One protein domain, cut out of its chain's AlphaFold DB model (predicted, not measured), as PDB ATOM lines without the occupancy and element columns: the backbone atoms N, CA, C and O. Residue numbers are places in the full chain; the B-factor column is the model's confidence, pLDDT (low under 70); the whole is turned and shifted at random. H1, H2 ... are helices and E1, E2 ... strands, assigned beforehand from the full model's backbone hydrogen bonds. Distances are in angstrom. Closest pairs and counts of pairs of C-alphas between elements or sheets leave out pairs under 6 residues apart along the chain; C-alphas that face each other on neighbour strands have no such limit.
ATOM      1  N   PRO A   9      99.311 120.576 153.813       80.75
ATOM      2  CA  PRO A   9      98.288 120.431 154.848       80.75
ATOM      3  C   PRO A   9      98.643 121.100 156.178       80.75
ATOM      4  O   PRO A   9      97.849 121.891 156.674       80.75
ATOM      5  N   ASN A  10      99.844 120.863 156.712       77.88
ATOM      6  CA  ASN A  10     100.258 121.448 157.992       77.88
ATOM      7  C   ASN A  10     100.377 122.976 157.914       77.88
ATOM      8  O   ASN A  10     100.029 123.678 158.860       77.88
ATOM      9  N   ILE A  11     100.877 123.501 156.789       78.81
ATOM     10  CA  ILE A  11     100.964 124.950 156.571       78.81
ATOM     11  C   ILE A  11      99.555 125.548 156.549       78.81
ATOM     12  O   ILE A  11      99.305 126.541 157.223       78.81
ATOM     13  N   LEU A  12      98.620 124.938 155.816       84.19
ATOM     14  CA  LEU A  12      97.233 125.403 155.760       84.19
ATOM     15  C   LEU A  12      96.537 125.296 157.119       84.19
ATOM     16  O   LEU A  12      95.810 126.212 157.487       84.19
ATOM     17  N   GLU A  13      96.752 124.216 157.866       84.25
ATOM     18  CA  GLU A  13      96.220 124.058 159.222       84.25
ATOM     19  C   GLU A  13      96.709 125.189 160.131       84.25
ATOM     20  O   GLU A  13      95.902 125.865 160.761       84.25
ATOM     21  N   PHE A  14      98.015 125.470 160.116       82.44
ATOM     22  CA  PHE A  14      98.590 126.569 160.883       82.44
ATOM     23  C   PHE A  14      98.013 127.933 160.471       82.44
ATOM     24  O   PHE A  14      97.659 128.735 161.332       82.44
ATOM     25  N   LEU A  15      97.911 128.209 159.168       83.19
ATOM     26  CA  LEU A  15      97.429 129.500 158.665       83.19
ATOM     27  C   LEU A  15      95.935 129.735 158.929       83.19
ATOM     28  O   LEU A  15      95.514 130.885 159.013       83.19
ATOM     29  N   ASN A  16      95.143 128.667 159.044       84.94
ATOM     30  CA  ASN A  16      93.701 128.753 159.274       84.94
ATOM     31  C   ASN A  16      93.305 128.622 160.756       84.94
ATOM     32  O   ASN A  16      92.137 128.838 161.086       84.94
ATOM     33  N   ASP A  17      94.227 128.269 161.659       83.50
ATOM     34  CA  ASP A  17      93.918 128.193 163.087       83.50
ATOM     35  C   ASP A  17      93.733 129.599 163.676       83.50
ATOM     36  O   ASP A  17      94.679 130.359 163.868       83.50
ATOM     37  N   THR A  18      92.491 129.919 164.035       82.50
ATOM     38  CA  THR A  18      92.103 131.180 164.690       82.50
ATOM     39  C   THR A  18      92.818 131.458 166.018       82.50
ATOM     40  O   THR A  18      92.801 132.595 166.489       82.50
ATOM     41  N   LYS A  19      93.447 130.451 166.641       81.69
ATOM     42  CA  LYS A  19      94.292 130.629 167.831       81.69
ATOM     43  C   LYS A  19      95.649 131.247 167.496       81.69
ATOM     44  O   LYS A  19      96.283 131.813 168.388       81.69
ATOM     45  N   ASN A  20      96.082 131.160 166.239       78.38
ATOM     46  CA  ASN A  20      97.312 131.775 165.770       78.38
ATOM     47  C   ASN A  20      97.057 133.246 165.435       78.38
ATOM     48  O   ASN A  20      96.532 133.595 164.383       78.38
ATOM     49  N   THR A  21      97.419 134.129 166.365       78.94
ATOM     50  CA  THR A  21      97.296 135.586 166.211       78.94
ATOM     51  C   THR A  21      98.582 136.202 165.661       78.94
ATOM     52  O   THR A  21      99.662 135.675 165.923       78.94
ATOM     53  N   GLY A  22      98.499 137.359 164.997       79.88
ATOM     54  CA  GLY A  22      99.673 138.083 164.493       79.88
ATOM     55  C   GLY A  22     100.152 137.600 163.122       79.88
ATOM     56  O   GLY A  22     101.277 137.901 162.728       79.88
ATOM     57  N   ILE A  23      99.314 136.841 162.406       83.81
ATOM     58  CA  ILE A  23      99.594 136.311 161.063       83.81
ATOM     59  C   ILE A  23      98.776 136.985 159.957       83.81
ATOM     60  O   ILE A  23      98.850 136.593 158.797       83.81
ATOM     61  N   GLU A  24      97.985 137.996 160.304       84.94
ATOM     62  CA  GLU A  24      97.121 138.723 159.377       84.94
ATOM     63  C   GLU A  24      97.894 139.667 158.445       84.94
ATOM     64  O   GLU A  24      97.476 139.906 157.316       84.94
ATOM     65  N   ASN A  25      99.042 140.176 158.899       89.81
ATOM     66  CA  ASN A  25      99.891 141.087 158.139       89.81
ATOM     67  C   ASN A  25     101.243 140.438 157.869       89.81
ATOM     68  O   ASN A  25     101.902 139.982 158.798       89.81
ATOM     69  N   TRP A  26     101.667 140.454 156.608       93.44
ATOM     70  CA  TRP A  26     102.899 139.812 156.160       93.44
ATOM     71  C   TRP A  26     103.895 140.841 155.654       93.44
ATOM     72  O   TRP A  26     103.527 141.770 154.935       93.44
ATOM     73  N   ASP A  27     105.163 140.627 155.979       95.12
ATOM     74  CA  ASP A  27     106.253 141.288 155.279       95.12
ATOM     75  C   ASP A  27     106.575 140.480 154.016       95.12
ATOM     76  O   ASP A  27     106.851 139.280 154.074       95.12
ATOM     77  N   VAL A  28     106.530 141.128 152.852       93.44
ATOM     78  CA  VAL A  28     106.872 140.504 151.568       93.44
ATOM     79  C   VAL A  28     108.224 141.031 151.116       93.44
ATOM     80  O   VAL A  28     108.423 142.238 150.996       93.44
ATOM     81  N   VAL A  29     109.162 140.121 150.868       92.44
ATOM     82  CA  VAL A  29     110.534 140.450 150.485       92.44
ATOM     83  C   VAL A  29     110.858 139.791 149.161       92.44
ATOM     84  O   VAL A  29     110.758 138.577 149.029       92.44
ATOM     85  N   ILE A  30     111.310 140.581 148.190       91.62
ATOM     86  CA  ILE A  30     111.909 140.051 146.967       91.62
ATOM     87  C   ILE A  30     113.425 140.104 147.140       91.62
ATOM     88  O   ILE A  30     114.015 141.175 147.289       91.62
ATOM     89  N   GLN A  31     114.062 138.938 147.175       90.12
ATOM     90  CA  GLN A  31     115.497 138.813 147.390       90.12
ATOM     91  C   GLN A  31     116.230 138.938 146.055       90.12
ATOM     92  O   GLN A  31     116.260 138.004 145.256       90.12
ATOM     93  N   ALA A  32     116.845 140.098 145.826       89.31
ATOM     94  CA  ALA A  32     117.790 140.264 144.730       89.31
ATOM     95  C   ALA A  32     119.079 139.467 144.986       89.31
ATOM     96  O   ALA A  32     119.447 139.176 146.125       89.31
ATOM     97  N   GLY A  33     119.794 139.162 143.908       89.25
ATOM     98  CA  GLY A  33     121.121 138.572 143.965       89.25
ATOM     99  C   GLY A  33     122.126 139.280 143.069       89.25
ATOM    100  O   GLY A  33     122.044 140.477 142.810       89.25
ATOM    101  N   GLU A  34     123.107 138.513 142.606       88.62
ATOM    102  CA  GLU A  34     124.286 139.029 141.903       88.62
ATOM    103  C   GLU A  34     124.354 138.584 140.435       88.62
ATOM    104  O   GLU A  34     125.365 138.798 139.765       88.62
ATOM    105  N   SER A  35     123.295 137.954 139.909       88.88
ATOM    106  CA  SER A  35     123.237 137.592 138.492       88.88
ATOM    107  C   SER A  35     123.241 138.835 137.593       88.88
ATOM    108  O   SER A  35     122.854 139.931 138.002       88.88
ATOM    109  N   LYS A  36     123.669 138.648 136.342       89.12
ATOM    110  CA  LYS A  36     123.491 139.644 135.276       89.12
ATOM    111  C   LYS A  36     122.059 139.649 134.736       89.12
ATOM    112  O   LYS A  36     121.615 140.681 134.243       89.12
ATOM    113  N   GLU A  37     121.361 138.521 134.871       91.12
ATOM    114  CA  GLU A  37     119.956 138.392 134.493       91.12
ATOM    115  C   GLU A  37     119.053 139.130 135.473       91.12
ATOM    116  O   GLU A  37     119.244 139.052 136.695       91.12
ATOM    117  N   ASN A  38     118.050 139.810 134.925       91.50
ATOM    118  CA  ASN A  38     117.107 140.604 135.693       91.50
ATOM    119  C   ASN A  38     115.688 140.104 135.482       91.50
ATOM    120  O   ASN A  38     115.287 139.819 134.358       91.50
ATOM    121  N   VAL A  39     114.914 140.122 136.560       90.06
ATOM    122  CA  VAL A  39     113.465 139.983 136.507       90.06
ATOM    123  C   VAL A  39     112.825 141.348 136.737       90.06
ATOM    124  O   VAL A  39     113.335 142.170 137.508       90.06
ATOM    125  N   GLN A  40     111.702 141.586 136.073       88.88
ATOM    126  CA  GLN A  40     110.862 142.749 136.312       88.88
ATOM    127  C   GLN A  40     109.588 142.293 137.018       88.88
ATOM    128  O   GLN A  40     108.902 141.384 136.556       88.88
ATOM    129  N   PHE A  41     109.284 142.936 138.139       85.31
ATOM    130  CA  PHE A  41     107.987 142.836 138.794       85.31
ATOM    131  C   PHE A  41     107.258 144.160 138.592       85.31
ATOM    132  O   PHE A  41     107.878 145.224 138.685       85.31
ATOM    133  N   ASP A  42     105.958 144.106 138.317       85.69
ATOM    134  CA  ASP A  42     105.159 145.311 138.099       85.69
ATOM    135  C   ASP A  42     105.273 146.271 139.290       85.69
ATOM    136  O   ASP A  42     105.128 145.889 140.451       85.69
ATOM    137  N   GLY A  43     105.569 147.538 138.992       84.25
ATOM    138  CA  GLY A  43     105.759 148.579 140.003       84.25
ATOM    139  C   GLY A  43     107.118 148.564 140.714       84.25
ATOM    140  O   GLY A  43     107.361 149.441 141.542       84.25
ATOM    141  N   LEU A  44     108.020 147.635 140.384       85.62
ATOM    142  CA  LEU A  44     109.376 147.573 140.929       85.62
ATOM    143  C   LEU A  44     110.435 147.810 139.846       85.62
ATOM    144  O   LEU A  44     110.211 147.609 138.653       85.62
ATOM    145  N   GLN A  45     111.614 148.263 140.276       85.44
ATOM    146  CA  GLN A  45     112.780 148.358 139.398       85.44
ATOM    147  C   GLN A  45     113.274 146.963 139.006       85.44
ATOM    148  O   GLN A  45     113.050 145.997 139.731       85.44
ATOM    149  N   ASN A  46     114.000 146.873 137.889       87.19
ATOM    150  CA  ASN A  46     114.634 145.628 137.461       87.19
ATOM    151  C   ASN A  46     115.525 145.064 138.572       87.19
ATOM    152  O   ASN A  46     116.441 145.735 139.056       87.19
ATOM    153  N   MET A  47     115.259 143.819 138.954       88.75
ATOM    154  CA  MET A  47     115.943 143.152 140.051       88.75
ATOM    155  C   MET A  47     116.875 142.079 139.521       88.75
ATOM    156  O   MET A  47     116.458 141.196 138.775       88.75
ATOM    157  N   LYS A  48     118.126 142.112 139.973       93.12
ATOM    158  CA  LYS A  48     119.095 141.060 139.671       93.12
ATOM    159  C   LYS A  48     118.663 139.745 140.296       93.12
ATOM    160  O   LYS A  48     118.363 139.689 141.490       93.12
ATOM    161  N   CYS A  49     118.700 138.679 139.512       91.75
ATOM    162  CA  CYS A  49     118.363 137.348 139.991       91.75
ATOM    163  C   CYS A  49     119.432 136.798 140.947       91.75
ATOM    164  O   CYS A  49     120.624 137.113 140.862       91.75
ATOM    165  N   VAL A  50     119.016 135.899 141.830       89.62
ATOM    166  CA  VAL A  50     119.894 135.073 142.651       89.62
ATOM    167  C   VAL A  50     120.540 134.012 141.767       89.62
ATOM    168  O   VAL A  50     119.867 133.165 141.184       89.62
ATOM    169  N   LYS A  51     121.870 134.033 141.672       88.62
ATOM    170  CA  LYS A  51     122.618 132.991 140.966       88.62
ATOM    171  C   LYS A  51     122.677 131.730 141.833       88.62
ATOM    172  O   LYS A  51     123.132 131.785 142.982       88.62
ATOM    173  N   ARG A  52     122.225 130.593 141.298       86.25
ATOM    174  CA  ARG A  52     122.302 129.283 141.969       86.25
ATOM    175  C   ARG A  52     122.631 128.183 140.978       86.25
ATOM    176  O   ARG A  52     122.033 128.131 139.912       86.25
ATOM    177  N   SER A  53     123.534 127.284 141.354       86.56
ATOM    178  CA  SER A  53     123.762 126.059 140.592       86.56
ATOM    179  C   SER A  53     122.552 125.134 140.676       86.56
ATOM    180  O   SER A  53     121.947 125.008 141.745       86.56
ATOM    181  N   ILE A  54     122.221 124.477 139.566       84.75
ATOM    182  CA  ILE A  54     121.208 123.421 139.529       84.75
ATOM    183  C   ILE A  54     121.853 122.045 139.384       84.75
ATOM    184  O   ILE A  54     122.890 121.891 138.747       84.75
ATOM    185  N   TYR A  55     121.220 121.040 139.978       81.00
ATOM    186  CA  TYR A  55     121.688 119.660 139.986       81.00
ATOM    187  C   TYR A  55     120.576 118.732 139.519       81.00
ATOM    188  O   TYR A  55     119.391 118.995 139.721       81.00
ATOM    189  N   TYR A  56     120.955 117.610 138.914       77.19
ATOM    190  CA  TYR A  56     120.005 116.550 138.607       77.19
ATOM    191  C   TYR A  56     119.924 115.621 139.812       77.19
ATOM    192  O   TYR A  56     120.831 114.814 140.032       77.19
ATOM    193  N   GLY A  57     118.865 115.787 140.597       66.12
ATOM    194  CA  GLY A  57     118.601 114.976 141.773       66.12
ATOM    195  C   GLY A  57     118.151 113.561 141.421       66.12
ATOM    196  O   GLY A  57     117.924 113.207 140.260       66.12
ATOM    197  N   THR A  58     117.977 112.749 142.459       64.00
ATOM    198  CA  THR A  58     117.309 111.451 142.346       64.00
ATOM    199  C   THR A  58     115.862 111.647 141.868       64.00
ATOM    200  O   THR A  58     115.257 112.703 142.069       64.00
ATOM    201  N   ASN A  59     115.292 110.640 141.200       64.12
ATOM    202  CA  ASN A  59     113.897 110.648 140.735       64.12
ATOM    203  C   ASN A  59     113.536 111.737 139.698       64.12
ATOM    204  O   ASN A  59     112.413 112.240 139.702       64.12
ATOM    205  N   ASN A  60     114.459 112.078 138.788       70.50
ATOM    206  CA  ASN A  60     114.241 113.024 137.681       70.50
ATOM    207  C   ASN A  60     113.830 114.444 138.125       70.50
ATOM    208  O   ASN A  60     113.065 115.116 137.434       70.50
ATOM    209  N   VAL A  61     114.337 114.911 139.268       76.06
ATOM    210  CA  VAL A  61     114.051 116.255 139.794       76.06
ATOM    211  C   VAL A  61     115.222 117.198 139.519       76.06
ATOM    212  O   VAL A  61     116.373 116.854 139.785       76.06
ATOM    213  N   VAL A  62     114.937 118.411 139.036       78.62
ATOM    214  CA  VAL A  62     115.917 119.509 139.022       78.62
ATOM    215  C   VAL A  62     115.979 120.109 140.423       78.62
ATOM    216  O   VAL A  62     114.988 120.623 140.938       78.62
ATOM    217  N   GLN A  63     117.139 120.012 141.060       78.75
ATOM    218  CA  GLN A  63     117.400 120.560 142.385       78.75
ATOM    219  C   GLN A  63     118.090 121.910 142.253       78.75
ATOM    220  O   GLN A  63     119.025 122.062 141.470       78.75
ATOM    221  N   ILE A  64     117.640 122.885 143.034       78.75
ATOM    222  CA  ILE A  64     118.252 124.207 143.098       78.75
ATOM    223  C   ILE A  64     119.173 124.210 144.314       78.75
ATOM    224  O   ILE A  64     118.700 124.027 145.434       78.75
ATOM    225  N   SER A  65     120.469 124.439 144.091       71.88
ATOM    226  CA  SER A  65     121.573 124.204 145.034       71.88
ATOM    227  C   SER A  65     121.843 122.724 145.348       71.88
ATOM    228  O   SER A  65     121.063 121.836 144.999       71.88
ATOM    229  N   SER A  66     123.011 122.441 145.933       62.94
ATOM    230  CA  SER A  66     123.409 121.070 146.255       62.94
ATOM    231  C   SER A  66     122.545 120.496 147.382       62.94
ATOM    232  O   SER A  66     122.059 121.229 148.238       62.94
ATOM    233  N   ARG A  67     122.401 119.164 147.426       55.09
ATOM    234  CA  ARG A  67     121.496 118.423 148.333       55.09
ATOM    235  C   ARG A  67     121.570 118.815 149.822       55.09
ATOM    236  O   ARG A  67     120.588 118.638 150.532       55.09
ATOM    237  N   ARG A  68     122.711 119.332 150.301       54.12
ATOM    238  CA  ARG A  68     122.939 119.719 151.711       54.12
ATOM    239  C   ARG A  68     122.782 121.220 151.996       54.12
ATOM    240  O   ARG A  68     122.939 121.623 153.144       54.12
ATOM    241  N   ARG A  69     122.509 122.061 150.993       57.69
ATOM    242  CA  ARG A  69     122.336 123.506 151.193       57.69
ATOM    243  C   ARG A  69     120.864 123.879 151.097       57.69
ATOM    244  O   ARG A  69     120.199 123.577 150.114       57.69
ATOM    245  N   ALA A  70     120.359 124.549 152.128       63.53
ATOM    246  CA  ALA A  70     119.081 125.234 152.028       63.53
ATOM    247  C   ALA A  70     119.211 126.415 151.053       63.53
ATOM    248  O   ALA A  70     120.277 127.021 150.929       63.53
ATOM    249  N   LEU A  71     118.113 126.752 150.372       66.31
ATOM    250  CA  LEU A  71     118.060 127.944 149.522       66.31
ATOM    251  C   LEU A  71     118.243 129.234 150.331       66.31
ATOM    252  O   LEU A  71     118.812 130.193 149.807       66.31
ATOM    253  N   SER A  72     117.803 129.207 151.593       64.38
ATOM    254  CA  SER A  72     117.943 130.267 152.589       64.38
ATOM    255  C   SER A  72     119.155 130.042 153.502       64.38
ATOM    256  O   SER A  72     119.357 128.932 154.002       64.38
ATOM    257  N   GLY A  73     119.923 131.095 153.768       70.50
ATOM    258  CA  GLY A  73     120.948 131.168 154.810       70.50
ATOM    259  C   GLY A  73     120.436 131.738 156.142       70.50
ATOM    260  O   GLY A  73     119.253 131.686 156.463       70.50
ATOM    261  N   SER A  74     121.351 132.250 156.972       72.38
ATOM    262  CA  SER A  74     121.019 132.890 158.256       72.38
ATOM    263  C   SER A  74     120.564 134.346 158.110       72.38
ATOM    264  O   SER A  74     119.910 134.879 159.008       72.38
ATOM    265  N   SER A  75     120.896 134.994 156.992       82.62
ATOM    266  CA  SER A  75     120.596 136.405 156.729       82.62
ATOM    267  C   SER A  75     119.112 136.653 156.476       82.62
ATOM    268  O   SER A  75     118.614 137.716 156.837       82.62
ATOM    269  N   GLU A  76     118.388 135.677 155.936       87.38
ATOM    270  CA  GLU A  76     116.952 135.738 155.658       87.38
ATOM    271  C   GLU A  76     116.138 135.966 156.937       87.38
ATOM    272  O   GLU A  76     115.122 136.660 156.913       87.38
ATOM    273  N   GLY A  77     116.627 135.479 158.083       88.56
ATOM    274  CA  GLY A  77     116.028 135.775 159.384       88.56
ATOM    275  C   GLY A  77     116.067 137.266 159.741       88.56
ATOM    276  O   GLY A  77     115.234 137.731 160.508       88.56
ATOM    277  N   LYS A  78     116.976 138.056 159.164       93.38
ATOM    278  CA  LYS A  78     117.095 139.498 159.431       93.38
ATOM    279  C   LYS A  78     116.221 140.361 158.525       93.38
ATOM    280  O   LYS A  78     116.079 141.554 158.779       93.38
ATOM    281  N   TYR A  79     115.659 139.800 157.458       94.19
ATOM    282  CA  TYR A  79     114.865 140.573 156.509       94.19
ATOM    283  C   TYR A  79     113.631 141.184 157.176       94.19
ATOM    284  O   TYR A  79     113.060 140.589 158.089       94.19
ATOM    285  N   ALA A  80     113.263 142.383 156.714       94.38
ATOM    286  CA  ALA A  80     112.183 143.221 157.245       94.38
ATOM    287  C   ALA A  80     112.312 143.640 158.728       94.38
ATOM    288  O   ALA A  80     111.419 144.298 159.253       94.38
ATOM    289  N   LEU A  81     113.427 143.327 159.399       94.94
ATOM    290  CA  LEU A  81     113.683 143.778 160.765       94.94
ATOM    291  C   LEU A  81     114.450 145.098 160.808       94.94
ATOM    292  O   LEU A  81     115.335 145.361 159.990       94.94
ATOM    293  N   THR A  82     114.178 145.896 161.840       95.88
ATOM    294  CA  THR A  82     115.023 147.041 162.191       95.88
ATOM    295  C   THR A  82     116.319 146.587 162.869       95.88
ATOM    296  O   THR A  82     116.440 145.459 163.359       95.88
ATOM    297  N   LYS A  83     117.310 147.482 162.944       96.69
ATOM    298  CA  LYS A  83     118.587 147.199 163.623       96.69
ATOM    299  C   LYS A  83     118.384 146.880 165.105       96.69
ATOM    300  O   LYS A  83     119.079 146.028 165.649       96.69
ATOM    301  N   GLU A  84     117.419 147.537 165.739       96.75
ATOM    302  CA  GLU A  84     117.059 147.346 167.142       96.75
ATOM    303  C   GLU A  84     116.439 145.964 167.362       96.75
ATOM    304  O   GLU A  84     116.818 145.270 168.303       96.75
ATOM    305  N   GLN A  85     115.546 145.529 166.466       95.31
ATOM    306  CA  GLN A  85     114.948 144.192 166.515       95.31
ATOM    307  C   GLN A  85     115.993 143.097 166.293       95.31
ATOM    308  O   GLN A  85     116.015 142.115 167.032       95.31
ATOM    309  N   ILE A  86     116.887 143.277 165.314       95.69
ATOM    310  CA  ILE A  86     118.007 142.354 165.082       95.69
ATOM    311  C   ILE A  86     118.838 142.244 166.358       95.69
ATOM    312  O   ILE A  86     119.020 141.143 166.867       95.69
ATOM    313  N   LYS A  87     119.281 143.375 166.920       95.62
ATOM    314  CA  LYS A  87     120.087 143.386 168.143       95.62
ATOM    315  C   LYS A  87     119.373 142.703 169.311       95.62
ATOM    316  O   LYS A  87     119.987 141.894 169.993       95.62
ATOM    317  N   CYS A  88     118.083 142.979 169.505       94.38
ATOM    318  CA  CYS A  88     117.275 142.340 170.542       94.38
ATOM    319  C   CYS A  88     117.284 140.810 170.410       94.38
ATOM    320  O   CYS A  88     117.601 140.125 171.379       94.38
ATOM    321  N   ALA A  89     117.019 140.278 169.213       92.56
ATOM    322  CA  ALA A  89     117.019 138.835 168.984       92.56
ATOM    323  C   ALA A  89     118.399 138.195 169.208       92.56
ATOM    324  O   ALA A  89     118.502 137.118 169.796       92.56
ATOM    325  N   GLU A  90     119.466 138.850 168.741       93.94
ATOM    326  CA  GLU A  90     120.824 138.338 168.909       93.94
ATOM    327  C   GLU A  90     121.282 138.379 170.380       93.94
ATOM    328  O   GLU A  90     121.906 137.428 170.851       93.94
ATOM    329  N   ASP A  91     120.961 139.448 171.117       94.19
ATOM    330  CA  ASP A  91     121.313 139.597 172.533       94.19
ATOM    331  C   ASP A  91     120.571 138.569 173.404       94.19
ATOM    332  O   ASP A  91     121.192 137.945 174.266       94.19
ATOM    333  N   GLU A  92     119.277 138.327 173.155       91.62
ATOM    334  CA  GLU A  92     118.512 137.282 173.855       91.62
ATOM    335  C   GLU A  92     119.067 135.877 173.578       91.62
ATOM    336  O   GLU A  92     119.287 135.100 174.510       91.62
ATOM    337  N   TYR A  93     119.401 135.563 172.322       90.75
ATOM    338  CA  TYR A  93     120.017 134.277 171.994       90.75
ATOM    339  C   TYR A  93     121.361 134.076 172.712       90.75
ATOM    340  O   TYR A  93     121.620 132.993 173.251       90.75
ATOM    341  N   ARG A  94     122.212 135.113 172.747       92.38
ATOM    342  CA  ARG A  94     123.534 135.061 173.395       92.38
ATOM    343  C   ARG A  94     123.434 134.862 174.904       92.38
ATOM    344  O   ARG A  94     124.227 134.091 175.439       92.38
ATOM    345  N   LYS A  95     122.453 135.480 175.577       89.81
ATOM    346  CA  LYS A  95     122.211 135.278 177.021       89.81
ATOM    347  C   LYS A  95     121.947 133.811 177.375       89.81
ATOM    348  O   LYS A  95     122.383 133.368 178.432       89.81
ATOM    349  N   GLY A  96     121.240 133.074 176.512       81.50
ATOM    350  CA  GLY A  96     120.844 131.685 176.770       81.50
ATOM    351  C   GLY A  96     121.803 130.613 176.242       81.50
ATOM    352  O   GLY A  96     121.879 129.541 176.832       81.50
ATOM    353  N   ASN A  97     122.525 130.875 175.144       80.19
ATOM    354  CA  ASN A  97     123.269 129.833 174.413       80.19
ATOM    355  C   ASN A  97     124.775 130.112 174.242       80.19
ATOM    356  O   ASN A  97     125.497 129.230 173.787       80.19
ATOM    357  N   GLY A  98     125.264 131.319 174.559       68.06
ATOM    358  CA  GLY A  98     126.701 131.648 174.588       68.06
ATOM    359  C   GLY A  98     127.462 131.624 173.249       68.06
ATOM    360  O   GLY A  98     128.676 131.806 173.252       68.06
ATOM    361  N   GLY A  99     126.798 131.403 172.108       77.12
ATOM    362  CA  GLY A  99     127.442 131.313 170.791       77.12
ATOM    363  C   GLY A  99     127.438 132.624 169.993       77.12
ATOM    364  O   GLY A  99     126.442 133.347 169.987       77.12
ATOM    365  N   GLU A 100     128.522 132.901 169.258       78.38
ATOM    366  CA  GLU A 100     128.606 134.046 168.329       78.38
ATOM    367  C   GLU A 100     127.708 133.874 167.093       78.38
ATOM    368  O   GLU A 100     127.141 134.843 166.584       78.38
ATOM    369  N   ASN A 101     127.542 132.629 166.633       85.12
ATOM    370  CA  ASN A 101     126.738 132.299 165.462       85.12
ATOM    371  C   ASN A 101     125.250 132.262 165.813       85.12
ATOM    372  O   ASN A 101     124.766 131.319 166.443       85.12
ATOM    373  N   ILE A 102     124.520 133.282 165.362       89.19
ATOM    374  CA  ILE A 102     123.080 133.408 165.588       89.19
ATOM    375  C   ILE A 102     122.318 132.597 164.527       89.19
ATOM    376  O   ILE A 102     122.389 132.932 163.337       89.19
ATOM    377  N   PRO A 103     121.578 131.543 164.908       87.12
ATOM    378  CA  PRO A 103     120.821 130.739 163.960       87.12
ATOM    379  C   PRO A 103     119.595 131.507 163.454       87.12
ATOM    380  O   PRO A 103     119.024 132.322 164.174       87.12
ATOM    381  N   LEU A 104     119.127 131.185 162.242       86.44
ATOM    382  CA  LEU A 104     117.950 131.826 161.634       86.44
ATOM    383  C   LEU A 104     116.723 131.814 162.562       86.44
ATOM    384  O   LEU A 104     116.020 132.817 162.659       86.44
ATOM    385  N   LYS A 105     116.499 130.710 163.288       85.12
ATOM    386  CA  LYS A 105     115.363 130.560 164.210       85.12
ATOM    387  C   LYS A 105     115.315 131.629 165.312       85.12
ATOM    388  O   LYS A 105     114.225 132.002 165.727       85.12
ATOM    389  N   ALA A 106     116.461 132.175 165.732       89.12
ATOM    390  CA  ALA A 106     116.511 133.169 166.805       89.12
ATOM    391  C   ALA A 106     115.714 134.437 166.450       89.12
ATOM    392  O   ALA A 106     115.031 135.000 167.302       89.12
ATOM    393  N   TYR A 107     115.717 134.838 165.173       90.88
ATOM    394  CA  TYR A 107     114.980 136.013 164.689       90.88
ATOM    395  C   TYR A 107     113.459 135.808 164.581       90.88
ATOM    396  O   TYR A 107     112.745 136.753 164.245       90.88
ATOM    397  N   PHE A 108     112.973 134.592 164.837       87.44
ATOM    398  CA  PHE A 108     111.551 134.236 164.891       87.44
ATOM    399  C   PHE A 108     111.107 133.847 166.307       87.44
ATOM    400  O   PHE A 108     109.926 133.959 166.625       87.44
ATOM    401  N   GLU A 109     112.046 133.404 167.143       86.62
ATOM    402  CA  GLU A 109     111.820 132.959 168.519       86.62
ATOM    403  C   GLU A 109     111.791 134.134 169.508       86.62
ATOM    404  O   GLU A 109     110.866 134.246 170.306       86.62
ATOM    405  N   PHE A 110     112.757 135.057 169.422       88.56
ATOM    406  CA  PHE A 110     112.914 136.144 170.401       88.56
ATOM    407  C   PHE A 110     112.196 137.447 170.024       88.56
ATOM    408  O   PHE A 110     112.330 138.455 170.713       88.56
ATOM    409  N   LEU A 111     111.425 137.445 168.934       88.81
ATOM    410  CA  LEU A 111     110.661 138.601 168.457       88.81
ATOM    411  C   LEU A 111     109.173 138.233 168.337       88.81
ATOM    412  O   LEU A 111     108.694 137.990 167.231       88.81
ATOM    413  N   PRO A 112     108.413 138.200 169.446       82.00
ATOM    414  CA  PRO A 112     107.030 137.708 169.453       82.00
ATOM    415  C   PRO A 112     106.056 138.582 168.653       82.00
ATOM    416  O   PRO A 112     104.985 138.127 168.276       82.00
ATOM    417  N   THR A 113     106.415 139.841 168.391       86.12
ATOM    418  CA  THR A 113     105.623 140.774 167.573       86.12
ATOM    419  C   THR A 113     106.097 140.840 166.125       86.12
ATOM    420  O   THR A 113     105.676 141.724 165.377       86.12
ATOM    421  N   ARG A 114     107.042 139.980 165.729       89.25
ATOM    422  CA  ARG A 114     107.452 139.869 164.333       89.25
ATOM    423  C   ARG A 114     106.247 139.420 163.506       89.25
ATOM    424  O   ARG A 114     105.462 138.595 163.957       89.25
ATOM    425  N   LYS A 115     106.124 139.945 162.290       91.19
ATOM    426  CA  LYS A 115     105.148 139.473 161.304       91.19
ATOM    427  C   LYS A 115     105.680 138.244 160.564       91.19
ATOM    428  O   LYS A 115     106.899 138.123 160.383       91.19
ATOM    429  N   PRO A 116     104.808 137.345 160.083       90.38
ATOM    430  CA  PRO A 116     105.171 136.415 159.030       90.38
ATOM    431  C   PRO A 116     105.910 137.097 157.886       90.38
ATOM    432  O   PRO A 116     105.595 138.227 157.512       90.38
ATOM    433  N   ILE A 117     106.875 136.387 157.318       92.06
ATOM    434  CA  ILE A 117     107.633 136.852 156.162       92.06
ATOM    435  C   ILE A 117     107.451 135.892 154.991       92.06
ATOM    436  O   ILE A 117     107.588 134.676 155.143       92.06
ATOM    437  N   PHE A 118     107.175 136.449 153.814       91.69
ATOM    438  CA  PHE A 118     107.174 135.739 152.541       91.69
ATOM    439  C   PHE A 118     108.325 136.245 151.677       91.69
ATOM    440  O   PHE A 118     108.367 137.415 151.300       91.69
ATOM    441  N   ILE A 119     109.279 135.364 151.386       90.88
ATOM    442  CA  ILE A 119     110.482 135.687 150.620       90.88
ATOM    443  C   ILE A 119     110.331 135.101 149.222       90.88
ATOM    444  O   ILE A 119     110.146 133.896 149.084       90.88
ATOM    445  N   ILE A 120     110.452 135.938 148.197       91.06
ATOM    446  CA  ILE A 120     110.433 135.574 146.780       91.06
ATOM    447  C   ILE A 120     111.855 135.710 146.240       91.06
ATOM    448  O   ILE A 120     112.468 136.771 146.327       91.06
ATOM    449  N   MET A 121     112.382 134.635 145.667       90.75
ATOM    450  CA  MET A 121     113.728 134.559 145.110       90.75
ATOM    451  C   MET A 121     113.634 134.277 143.609       90.75
ATOM    452  O   MET A 121     113.401 133.127 143.227       90.75
ATOM    453  N   PRO A 122     113.825 135.280 142.740       91.81
ATOM    454  CA  PRO A 122     114.043 135.031 141.326       91.81
ATOM    455  C   PRO A 122     115.427 134.417 141.133       91.81
ATOM    456  O   PRO A 122     116.439 135.002 141.511       91.81
ATOM    457  N   ILE A 123     115.480 133.217 140.571       89.94
ATOM    458  CA  ILE A 123     116.687 132.412 140.445       89.94
ATOM    459  C   ILE A 123     117.102 132.333 138.987       89.94
ATOM    460  O   ILE A 123     116.338 131.920 138.116       89.94
ATOM    461  N   HIS A 124     118.370 132.662 138.761       91.19
ATOM    462  CA  HIS A 124     119.055 132.368 137.518       91.19
ATOM    463  C   HIS A 124     119.848 131.058 137.679       91.19
ATOM    464  O   HIS A 124     120.803 131.025 138.476       91.19
ATOM    465  N   PRO A 125     119.461 129.977 136.975       89.19
ATOM    466  CA  PRO A 125     120.122 128.687 137.091       89.19
ATOM    467  C   PRO A 125     121.492 128.716 136.412       89.19
ATOM    468  O   PRO A 125     121.608 128.787 135.192       89.19
ATOM    469  N   ALA A 126     122.543 128.611 137.214       86.44
ATOM    470  CA  ALA A 126     123.903 128.422 136.745       86.44
ATOM    471  C   ALA A 126     124.222 126.922 136.596       86.44
ATOM    472  O   ALA A 126     123.629 126.091 137.295       86.44
ATOM    473  N   PRO A 127     125.190 126.557 135.742       83.62
ATOM    474  CA  PRO A 127     125.795 125.232 135.786       83.62
ATOM    475  C   PRO A 127     126.334 124.919 137.190       83.62
ATOM    476  O   PRO A 127     126.765 125.815 137.929       83.62
ATOM    477  N   ALA A 128     126.292 123.649 137.578       75.44
ATOM    478  CA  ALA A 128     127.044 123.191 138.739       75.44
ATOM    479  C   ALA A 128     128.548 123.251 138.449       75.44
ATOM    480  O   ALA A 128     128.978 122.953 137.336       75.44
ATOM    481  N   GLU A 129     129.350 123.615 139.452       68.38
ATOM    482  CA  GLU A 129     130.788 123.351 139.400       68.38
ATOM    483  C   GLU A 129     130.969 121.831 139.378       68.38
ATOM    484  O   GLU A 129     130.592 121.138 140.325       68.38
ATOM    485  N   THR A 130     131.450 121.305 138.257       65.88
ATOM    486  CA  THR A 130     131.810 119.898 138.119       65.88
ATOM    487  C   THR A 130     133.280 119.714 138.480       65.88
ATOM    488  O   THR A 130     134.090 120.630 138.305       65.88
ATOM    489  N   ASP A 131     133.647 118.529 138.977       64.94
ATOM    490  CA  ASP A 131     135.059 118.159 139.116       64.94
ATOM    491  C   ASP A 131     135.773 118.407 137.781       64.94
ATOM    492  O   ASP A 131     135.204 118.131 136.717       64.94
ATOM    493  N   LYS A 132     137.008 118.926 137.823       55.62
ATOM    494  CA  LYS A 132     137.795 119.244 136.620       55.62
ATOM    495  C   LYS A 132     137.737 118.081 135.620       55.62
ATOM    496  O   LYS A 132     138.317 117.028 135.861       55.62
ATOM    497  N   GLY A 133     137.053 118.295 134.495       57.75
ATOM    498  CA  GLY A 133     136.949 117.331 133.394       57.75
ATOM    499  C   GLY A 133     135.631 116.554 133.289       57.75
ATOM    500  O   GLY A 133     135.466 115.824 132.316       57.75
ATOM    501  N   LYS A 134     134.674 116.707 134.216       61.84
ATOM    502  CA  LYS A 134     133.327 116.133 134.054       61.84
ATOM    503  C   LYS A 134     132.396 117.141 133.384       61.84
ATOM    504  O   LYS A 134     132.177 118.231 133.908       61.84
ATOM    505  N   GLU A 135     131.832 116.779 132.239       67.06
ATOM    506  CA  GLU A 135     130.768 117.569 131.618       67.06
ATOM    507  C   GLU A 135     129.483 117.500 132.446       67.06
ATOM    508  O   GLU A 135     129.175 116.503 133.108       67.06
ATOM    509  N   GLU A 136     128.710 118.579 132.408       74.44
ATOM    510  CA  GLU A 136     127.387 118.586 133.004       74.44
ATOM    511  C   GLU A 136     126.452 117.622 132.259       74.44
ATOM    512  O   GLU A 136     126.517 117.459 131.040       74.44
ATOM    513  N   LYS A 137     125.527 116.994 132.992       78.12
ATOM    514  CA  LYS A 137     124.508 116.129 132.387       78.12
ATOM    515  C   LYS A 137     123.725 116.914 131.326       78.12
ATOM    516  O   LYS A 137     123.052 117.883 131.669       78.12
ATOM    517  N   GLN A 138     123.697 116.416 130.084       82.50
ATOM    518  CA  GLN A 138     122.990 117.037 128.945       82.50
ATOM    519  C   GLN A 138     121.543 117.458 129.254       82.50
ATOM    520  O   GLN A 138     121.066 118.464 128.742       82.50
ATOM    521  N   LYS A 139     120.840 116.722 130.127       83.31
ATOM    522  CA  LYS A 139     119.480 117.075 130.567       83.31
ATOM    523  C   LYS A 139     119.397 118.435 131.278       83.31
ATOM    524  O   LYS A 139     118.390 119.110 131.126       83.31
ATOM    525  N   LEU A 140     120.411 118.829 132.055       86.31
ATOM    526  CA  LEU A 140     120.444 120.130 132.738       86.31
ATOM    527  C   LEU A 140     120.745 121.265 131.761       86.31
ATOM    528  O   LEU A 140     120.130 122.324 131.858       86.31
ATOM    529  N   THR A 141     121.629 121.017 130.792       87.19
ATOM    530  CA  THR A 141     121.859 121.930 129.668       87.19
ATOM    531  C   THR A 141     120.569 122.167 128.901       87.19
ATOM    532  O   THR A 141     120.122 123.307 128.815       87.19
ATOM    533  N   LYS A 142     119.901 121.088 128.474       89.00
ATOM    534  CA  LYS A 142     118.619 121.159 127.768       89.00
ATOM    535  C   LYS A 142     117.544 121.874 128.588       89.00
ATOM    536  O   LYS A 142     116.837 122.712 128.055       89.00
ATOM    537  N   PHE A 143     117.449 121.592 129.890       88.38
ATOM    538  CA  PHE A 143     116.504 122.274 130.777       88.38
ATOM    539  C   PHE A 143     116.722 123.793 130.798       88.38
ATOM    540  O   PHE A 143     115.755 124.543 130.747       88.38
ATOM    541  N   ARG A 144     117.975 124.266 130.856       89.25
ATOM    542  CA  ARG A 144     118.261 125.710 130.817       89.25
ATOM    543  C   ARG A 144     118.010 126.328 129.446       89.25
ATOM    544  O   ARG A 144     117.580 127.471 129.387       89.25
ATOM    545  N   GLU A 145     118.275 125.597 128.367       90.19
ATOM    546  CA  GLU A 145     117.941 126.042 127.009       90.19
ATOM    547  C   GLU A 145     116.423 126.181 126.831       90.19
ATOM    548  O   GLU A 145     115.957 127.200 126.332       90.19
ATOM    549  N   GLU A 146     115.656 125.189 127.292       91.56
ATOM    550  CA  GLU A 146     114.187 125.188 127.268       91.56
ATOM    551  C   GLU A 146     113.585 126.266 128.173       91.56
ATOM    552  O   GLU A 146     112.549 126.827 127.831       91.56
ATOM    553  N   LEU A 147     114.237 126.578 129.301       89.81
ATOM    554  CA  LEU A 147     113.831 127.679 130.176       89.81
ATOM    555  C   LEU A 147     113.892 129.030 129.440       89.81
ATOM    556  O   LEU A 147     113.079 129.906 129.709       89.81
ATOM    557  N   GLY A 148     114.822 129.206 128.496       88.00
ATOM    558  CA  GLY A 148     114.898 130.403 127.661       88.00
ATOM    559  C   GLY A 148     114.980 131.696 128.481       88.00
ATOM    560  O   GLY A 148     115.941 131.914 129.217       88.00
ATOM    561  N   SER A 149     113.975 132.562 128.327       84.81
ATOM    562  CA  SER A 149     113.830 133.828 129.063       84.81
ATOM    563  C   SER A 149     113.001 133.716 130.348       84.81
ATOM    564  O   SER A 149     112.817 134.717 131.045       84.81
ATOM    565  N   ASP A 150     112.456 132.537 130.643       87.56
ATOM    566  CA  ASP A 150     111.694 132.316 131.863       87.56
ATOM    567  C   ASP A 150     112.621 132.275 133.080       87.56
ATOM    568  O   ASP A 150     113.815 131.973 133.013       87.56
ATOM    569  N   HIS A 151     112.049 132.597 134.236       84.62
ATOM    570  CA  HIS A 151     112.780 132.685 135.491       84.62
ATOM    571  C   HIS A 151     112.265 131.635 136.466       84.62
ATOM    572  O   HIS A 151     111.059 131.449 136.628       84.62
ATOM    573  N   ILE A 152     113.181 130.974 137.171       89.31
ATOM    574  CA  ILE A 152     112.800 130.078 138.260       89.31
ATOM    575  C   ILE A 152     112.462 130.945 139.466       89.31
ATOM    576  O   ILE A 152     113.312 131.690 139.942       89.31
ATOM    577  N   ILE A 153     111.250 130.832 140.001       87.75
ATOM    578  CA  ILE A 153     110.881 131.506 141.246       87.75
ATOM    579  C   ILE A 153     110.905 130.487 142.379       87.75
ATOM    580  O   ILE A 153     110.111 129.548 142.404       87.75
ATOM    581  N   ALA A 154     111.818 130.678 143.325       86.25
ATOM    582  CA  ALA A 154     111.752 130.007 144.613       86.25
ATOM    583  C   ALA A 154     111.089 130.926 145.637       86.25
ATOM    584  O   ALA A 154     111.130 132.150 145.514       86.25
ATOM    585  N   PHE A 155     110.511 130.337 146.675       86.44
ATOM    586  CA  PHE A 155     109.975 131.106 147.783       86.44
ATOM    587  C   PHE A 155     110.226 130.424 149.124       86.44
ATOM    588  O   PHE A 155     110.423 129.209 149.194       86.44
ATOM    589  N   ALA A 156     110.218 131.222 150.186       84.06
ATOM    590  CA  ALA A 156     110.306 130.764 151.563       84.06
ATOM    591  C   ALA A 156     109.279 131.495 152.432       84.06
ATOM    592  O   ALA A 156     108.949 132.654 152.186       84.06
ATOM    593  N   ILE A 157     108.782 130.803 153.453       84.88
ATOM    594  CA  ILE A 157     107.838 131.337 154.433       84.88
ATOM    595  C   ILE A 157     108.488 131.213 155.809       84.88
ATOM    596  O   ILE A 157     108.914 130.125 156.195       84.88
ATOM    597  N   GLY A 158     108.570 132.324 156.534       85.31
ATOM    598  CA  GLY A 158     109.005 132.357 157.925       85.31
ATOM    599  C   GLY A 158     107.847 132.767 158.821       85.31
ATOM    600  O   GLY A 158     107.308 133.861 158.671       85.31
ATOM    601  N   LEU A 159     107.471 131.896 159.752       83.56
ATOM    602  CA  LEU A 159     106.376 132.126 160.689       83.56
ATOM    603  C   LEU A 159     106.971 132.348 162.088       83.56
ATOM    604  O   LEU A 159     107.651 131.452 162.593       83.56
ATOM    605  N   PRO A 160     106.792 133.535 162.695       78.50
ATOM    606  CA  PRO A 160     107.267 133.807 164.045       78.50
ATOM    607  C   PRO A 160     106.514 132.960 165.069       78.50
ATOM    608  O   PRO A 160     105.386 132.529 164.831       78.50
ATOM    609  N   GLY A 161     107.179 132.689 166.193       61.94
ATOM    610  CA  GLY A 161     106.710 131.768 167.220       61.94
ATOM    611  C   GLY A 161     105.362 132.171 167.805       61.94
ATOM    612  O   GLY A 161     105.281 132.982 168.725       61.94
ATOM    613  N   VAL A 162     104.302 131.543 167.312       52.22
ATOM    614  CA  VAL A 162     103.026 131.469 168.013       52.22
ATOM    615  C   VAL A 162     103.222 130.547 169.219       52.22
ATOM    616  O   VAL A 162     103.957 129.560 169.129       52.22
ATOM    617  N   LYS A 163     102.626 130.872 170.373       45.00
ATOM    618  CA  LYS A 163     102.711 130.048 171.593       45.00
ATOM    619  C   LYS A 163     102.511 128.562 171.255       45.00
ATOM    620  O   LYS A 163     101.438 128.186 170.799       45.00
ATOM    621  N   GLY A 164     103.519 127.728 171.529       43.34
ATOM    622  CA  GLY A 164     103.443 126.285 171.286       43.34
ATOM    623  C   GLY A 164     104.397 125.740 170.223       43.34
ATOM    624  O   GLY A 164     104.045 124.776 169.559       43.34
ATOM    625  N   ILE A 165     105.624 126.259 170.095       43.91
ATOM    626  CA  ILE A 165     106.704 125.540 169.380       43.91
ATOM    627  C   ILE A 165     106.921 124.133 169.986       43.91
ATOM    628  O   ILE A 165     107.276 123.196 169.275       43.91
ATOM    629  N   GLU A 166     106.591 123.945 171.268       42.28
ATOM    630  CA  GLU A 166     106.510 122.631 171.931       42.28
ATOM    631  C   GLU A 166     105.362 121.737 171.408       42.28
ATOM    632  O   GLU A 166     105.424 120.521 171.537       42.28
ATOM    633  N   ASN A 167     104.358 122.323 170.750       42.34
ATOM    634  CA  ASN A 167     103.258 121.651 170.051       42.34
ATOM    635  C   ASN A 167     103.466 121.642 168.526       42.34
ATOM    636  O   ASN A 167     102.492 121.551 167.776       42.34
ATOM    637  N   ALA A 168     104.706 121.767 168.035       44.62
ATOM    638  CA  ALA A 168     104.990 121.530 166.623       44.62
ATOM    639  C   ALA A 168     104.412 120.162 166.248       44.62
ATOM    640  O   ALA A 168     104.841 119.163 166.816       44.62
ATOM    641  N   VAL A 169     103.425 120.118 165.346       43.28
ATOM    642  CA  VAL A 169     102.712 118.896 164.943       43.28
ATOM    643  C   VAL A 169     103.719 117.763 164.728       43.28
ATOM    644  O   VAL A 169     104.467 117.742 163.748       43.28
ATOM    645  N   HIS A 170     103.793 116.842 165.691       42.53
ATOM    646  CA  HIS A 170     104.714 115.717 165.646       42.53
ATOM    647  C   HIS A 170     104.166 114.708 164.641       42.53
ATOM    648  O   HIS A 170     103.278 113.920 164.958       42.53
ATOM    649  N   TYR A 171     104.682 114.724 163.415       41.69
ATOM    650  CA  TYR A 171     104.368 113.691 162.436       41.69
ATOM    651  C   TYR A 171     105.409 112.571 162.512       41.69
ATOM    652  O   TYR A 171     106.620 112.795 162.563       41.69
ATOM    653  N   LYS A 172     104.932 111.327 162.556       42.00
ATOM    654  CA  LYS A 172     105.784 110.141 162.636       42.00
ATOM    655  C   LYS A 172     106.229 109.757 161.227       42.00
ATOM    656  O   LYS A 172     105.454 109.197 160.460       42.00
ATOM    657  N   ILE A 173     107.478 110.059 160.890       44.31
ATOM    658  CA  ILE A 173     108.085 109.650 159.616       44.31
ATOM    659  C   ILE A 173     108.659 108.238 159.758       44.31
ATOM    660  O   ILE A 173     109.351 107.934 160.734       44.31
ATOM    661  N   ASN A 174     108.413 107.372 158.776       49.19
ATOM    662  CA  ASN A 174     109.103 106.088 158.693       49.19
ATOM    663  C   ASN A 174     110.519 106.314 158.144       49.19
ATOM    664  O   ASN A 174     110.721 106.378 156.933       49.19
ATOM    665  N   LYS A 175     111.498 106.420 159.050       46.75
ATOM    666  CA  LYS A 175     112.915 106.623 158.703       46.75
ATOM    667  C   LYS A 175     113.487 105.508 157.819       46.75
ATOM    668  O   LYS A 175     114.377 105.779 157.027       46.75
ATOM    669  N   VAL A 176     112.966 104.280 157.921       54.00
ATOM    670  CA  VAL A 176     113.390 103.146 157.080       54.00
ATOM    671  C   VAL A 176     112.886 103.334 155.651       54.00
ATOM    672  O   VAL A 176     113.656 103.195 154.711       54.00
ATOM    673  N   TYR A 177     111.625 103.741 155.479       50.62
ATOM    674  CA  TYR A 177     111.080 104.082 154.159       50.62
ATOM    675  C   TYR A 177     111.776 105.302 153.545       50.62
ATOM    676  O   TYR A 177     112.044 105.316 152.348       50.62
ATOM    677  N   GLN A 178     112.069 106.322 154.357       47.50
ATOM    678  CA  GLN A 178     112.808 107.503 153.920       47.50
ATOM    679  C   GLN A 178     114.208 107.122 153.440       47.50
ATOM    680  O   GLN A 178     114.584 107.503 152.339       47.50
ATOM    681  N   ARG A 179     114.944 106.310 154.201       52.56
ATOM    682  CA  ARG A 179     116.271 105.861 153.786       52.56
ATOM    683  C   ARG A 179     116.212 105.078 152.472       52.56
ATOM    684  O   ARG A 179     116.744 105.532 151.468       52.56
ATOM    685  N   LEU A 180     115.406 104.017 152.452       47.50
ATOM    686  CA  LEU A 180     115.341 103.060 151.343       47.50
ATOM    687  C   LEU A 180     114.741 103.609 150.037       47.50
ATOM    688  O   LEU A 180     114.989 103.080 148.963       47.50
ATOM    689  N   ASN A 181     113.889 104.636 150.102       43.91
ATOM    690  CA  ASN A 181     113.162 105.122 148.917       43.91
ATOM    691  C   ASN A 181     113.423 106.598 148.588       43.91
ATOM    692  O   ASN A 181     112.993 107.082 147.539       43.91
ATOM    693  N   ILE A 182     114.075 107.336 149.491       52.38
ATOM    694  CA  ILE A 182     114.400 108.761 149.324       52.38
ATOM    695  C   ILE A 182     115.917 108.983 149.416       52.38
ATOM    696  O   ILE A 182     116.429 109.853 148.706       52.38
ATOM    697  N   GLU A 183     116.641 108.217 150.243       54.41
ATOM    698  CA  GLU A 183     118.081 108.402 150.462       54.41
ATOM    699  C   GLU A 183     118.988 107.495 149.614       54.41
ATOM    700  O   GLU A 183     120.106 107.926 149.331       54.41
ATOM    701  N   ASP A 184     118.505 106.343 149.137       45.44
ATOM    702  CA  ASP A 184     119.306 105.306 148.465       45.44
ATOM    703  C   ASP A 184     119.986 105.749 147.149       45.44
ATOM    704  O   ASP A 184     119.401 105.736 146.062       45.44
TER     705      ASP A 184
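What this domain is: This is residues 9 to 184 of the 194 residues of an uncharacterized protein of Capnocytophaga gingivalis (UniProt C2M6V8). A strongly twisted sheet has the long strand E4 in its middle, with E5 along one side of it and E1 and E2 one after the other along the other side; the hairpin of E2 and E3 extends the sheet near the end of E4. H5 packs over E2, a cluster of H2, H3 and H4 sits near the last residue of E5, and a long tail swings away from E5 to H6, off the sheet. The 176 printed residues hold six named helices and five named strands, in the order H1 E1 E2 E3 H2 H3 H4 E4 H5 E5 H6, with 81 residues in named elements, under half. The class is mixed, helices and strands, and the branched sheet has parallel and antiparallel pairs. The whole is only just loose, close to compact, with a radius of gyration of the C-alphas of 19.3 A and spans of 49 by 48 by 36 A.

Where its parts are: E4, residues 117 to 126, is 26.7 A long and begins at C-alpha 117 at (107.633, 136.852, 156.162). The other strands of the sheet are E1, residues 27 to 30, E2, residues 50 to 56, 19.0 A from first to last C-alpha, E3, residues 62 to 64, and E5, residues 152 to 158, 20.2 A. The helices are H1, residues 9 to 16, from C-alpha 9 at (98.288, 120.431, 154.848), H2, residues 75 to 78, H3, residues 83 to 97, 21.0 A, H4, residues 106 to 109, H5, residues 138 to 147, 14.1 A, and H6, residues 175 to 183, ending at C-alpha 183 at (118.081, 108.402, 150.462).

How they stand to each other: E4 and E5 are antiparallel, with N 121 and O 154 at 2.8 A. On the other side of E4, E1 is parallel to it, with N 29 and O 118 at 2.9 A, and so is E2, with N 126 and O 52 at 2.8 A. E2 and E3 form an antiparallel hairpin, with N 55 and O 63 at 2.8 A. H5 is on the sheet at a height of 9.0 A, over E2 and slantwise to it at 38 degrees on the local plane; the closest C-alphas are those of Tyr 56 and Leu 140, 6.9 A. H2 only grazes the sheet, with residues 76 to 77. H4 touches H3, closest at the C-alphas of Ala 89 and Tyr 107, 5.5 A, and H2, at those of Gly 77 and Tyr 107, 5.4 A. H1 and H6 are not on the sheet and touch no helix. Every O i to N i+4 pair is within hydrogen-bond range in H1, H3, H5 and H6; H2 and H4 are too short for such a pair.

The domain as a whole: The farthest C-alphas, of Thr 18 and Gly 133, are 56.4 A apart. The printed part has no cut. The links E1 to E2, E4 to H5 and E5 to H6 are long, and residues 130 to 135 stand free. Mean pLDDT of the printed part is 78.9; residues 57 to 59, 66 to 72, 98, 129 to 135 and 161 to 184 are under 70.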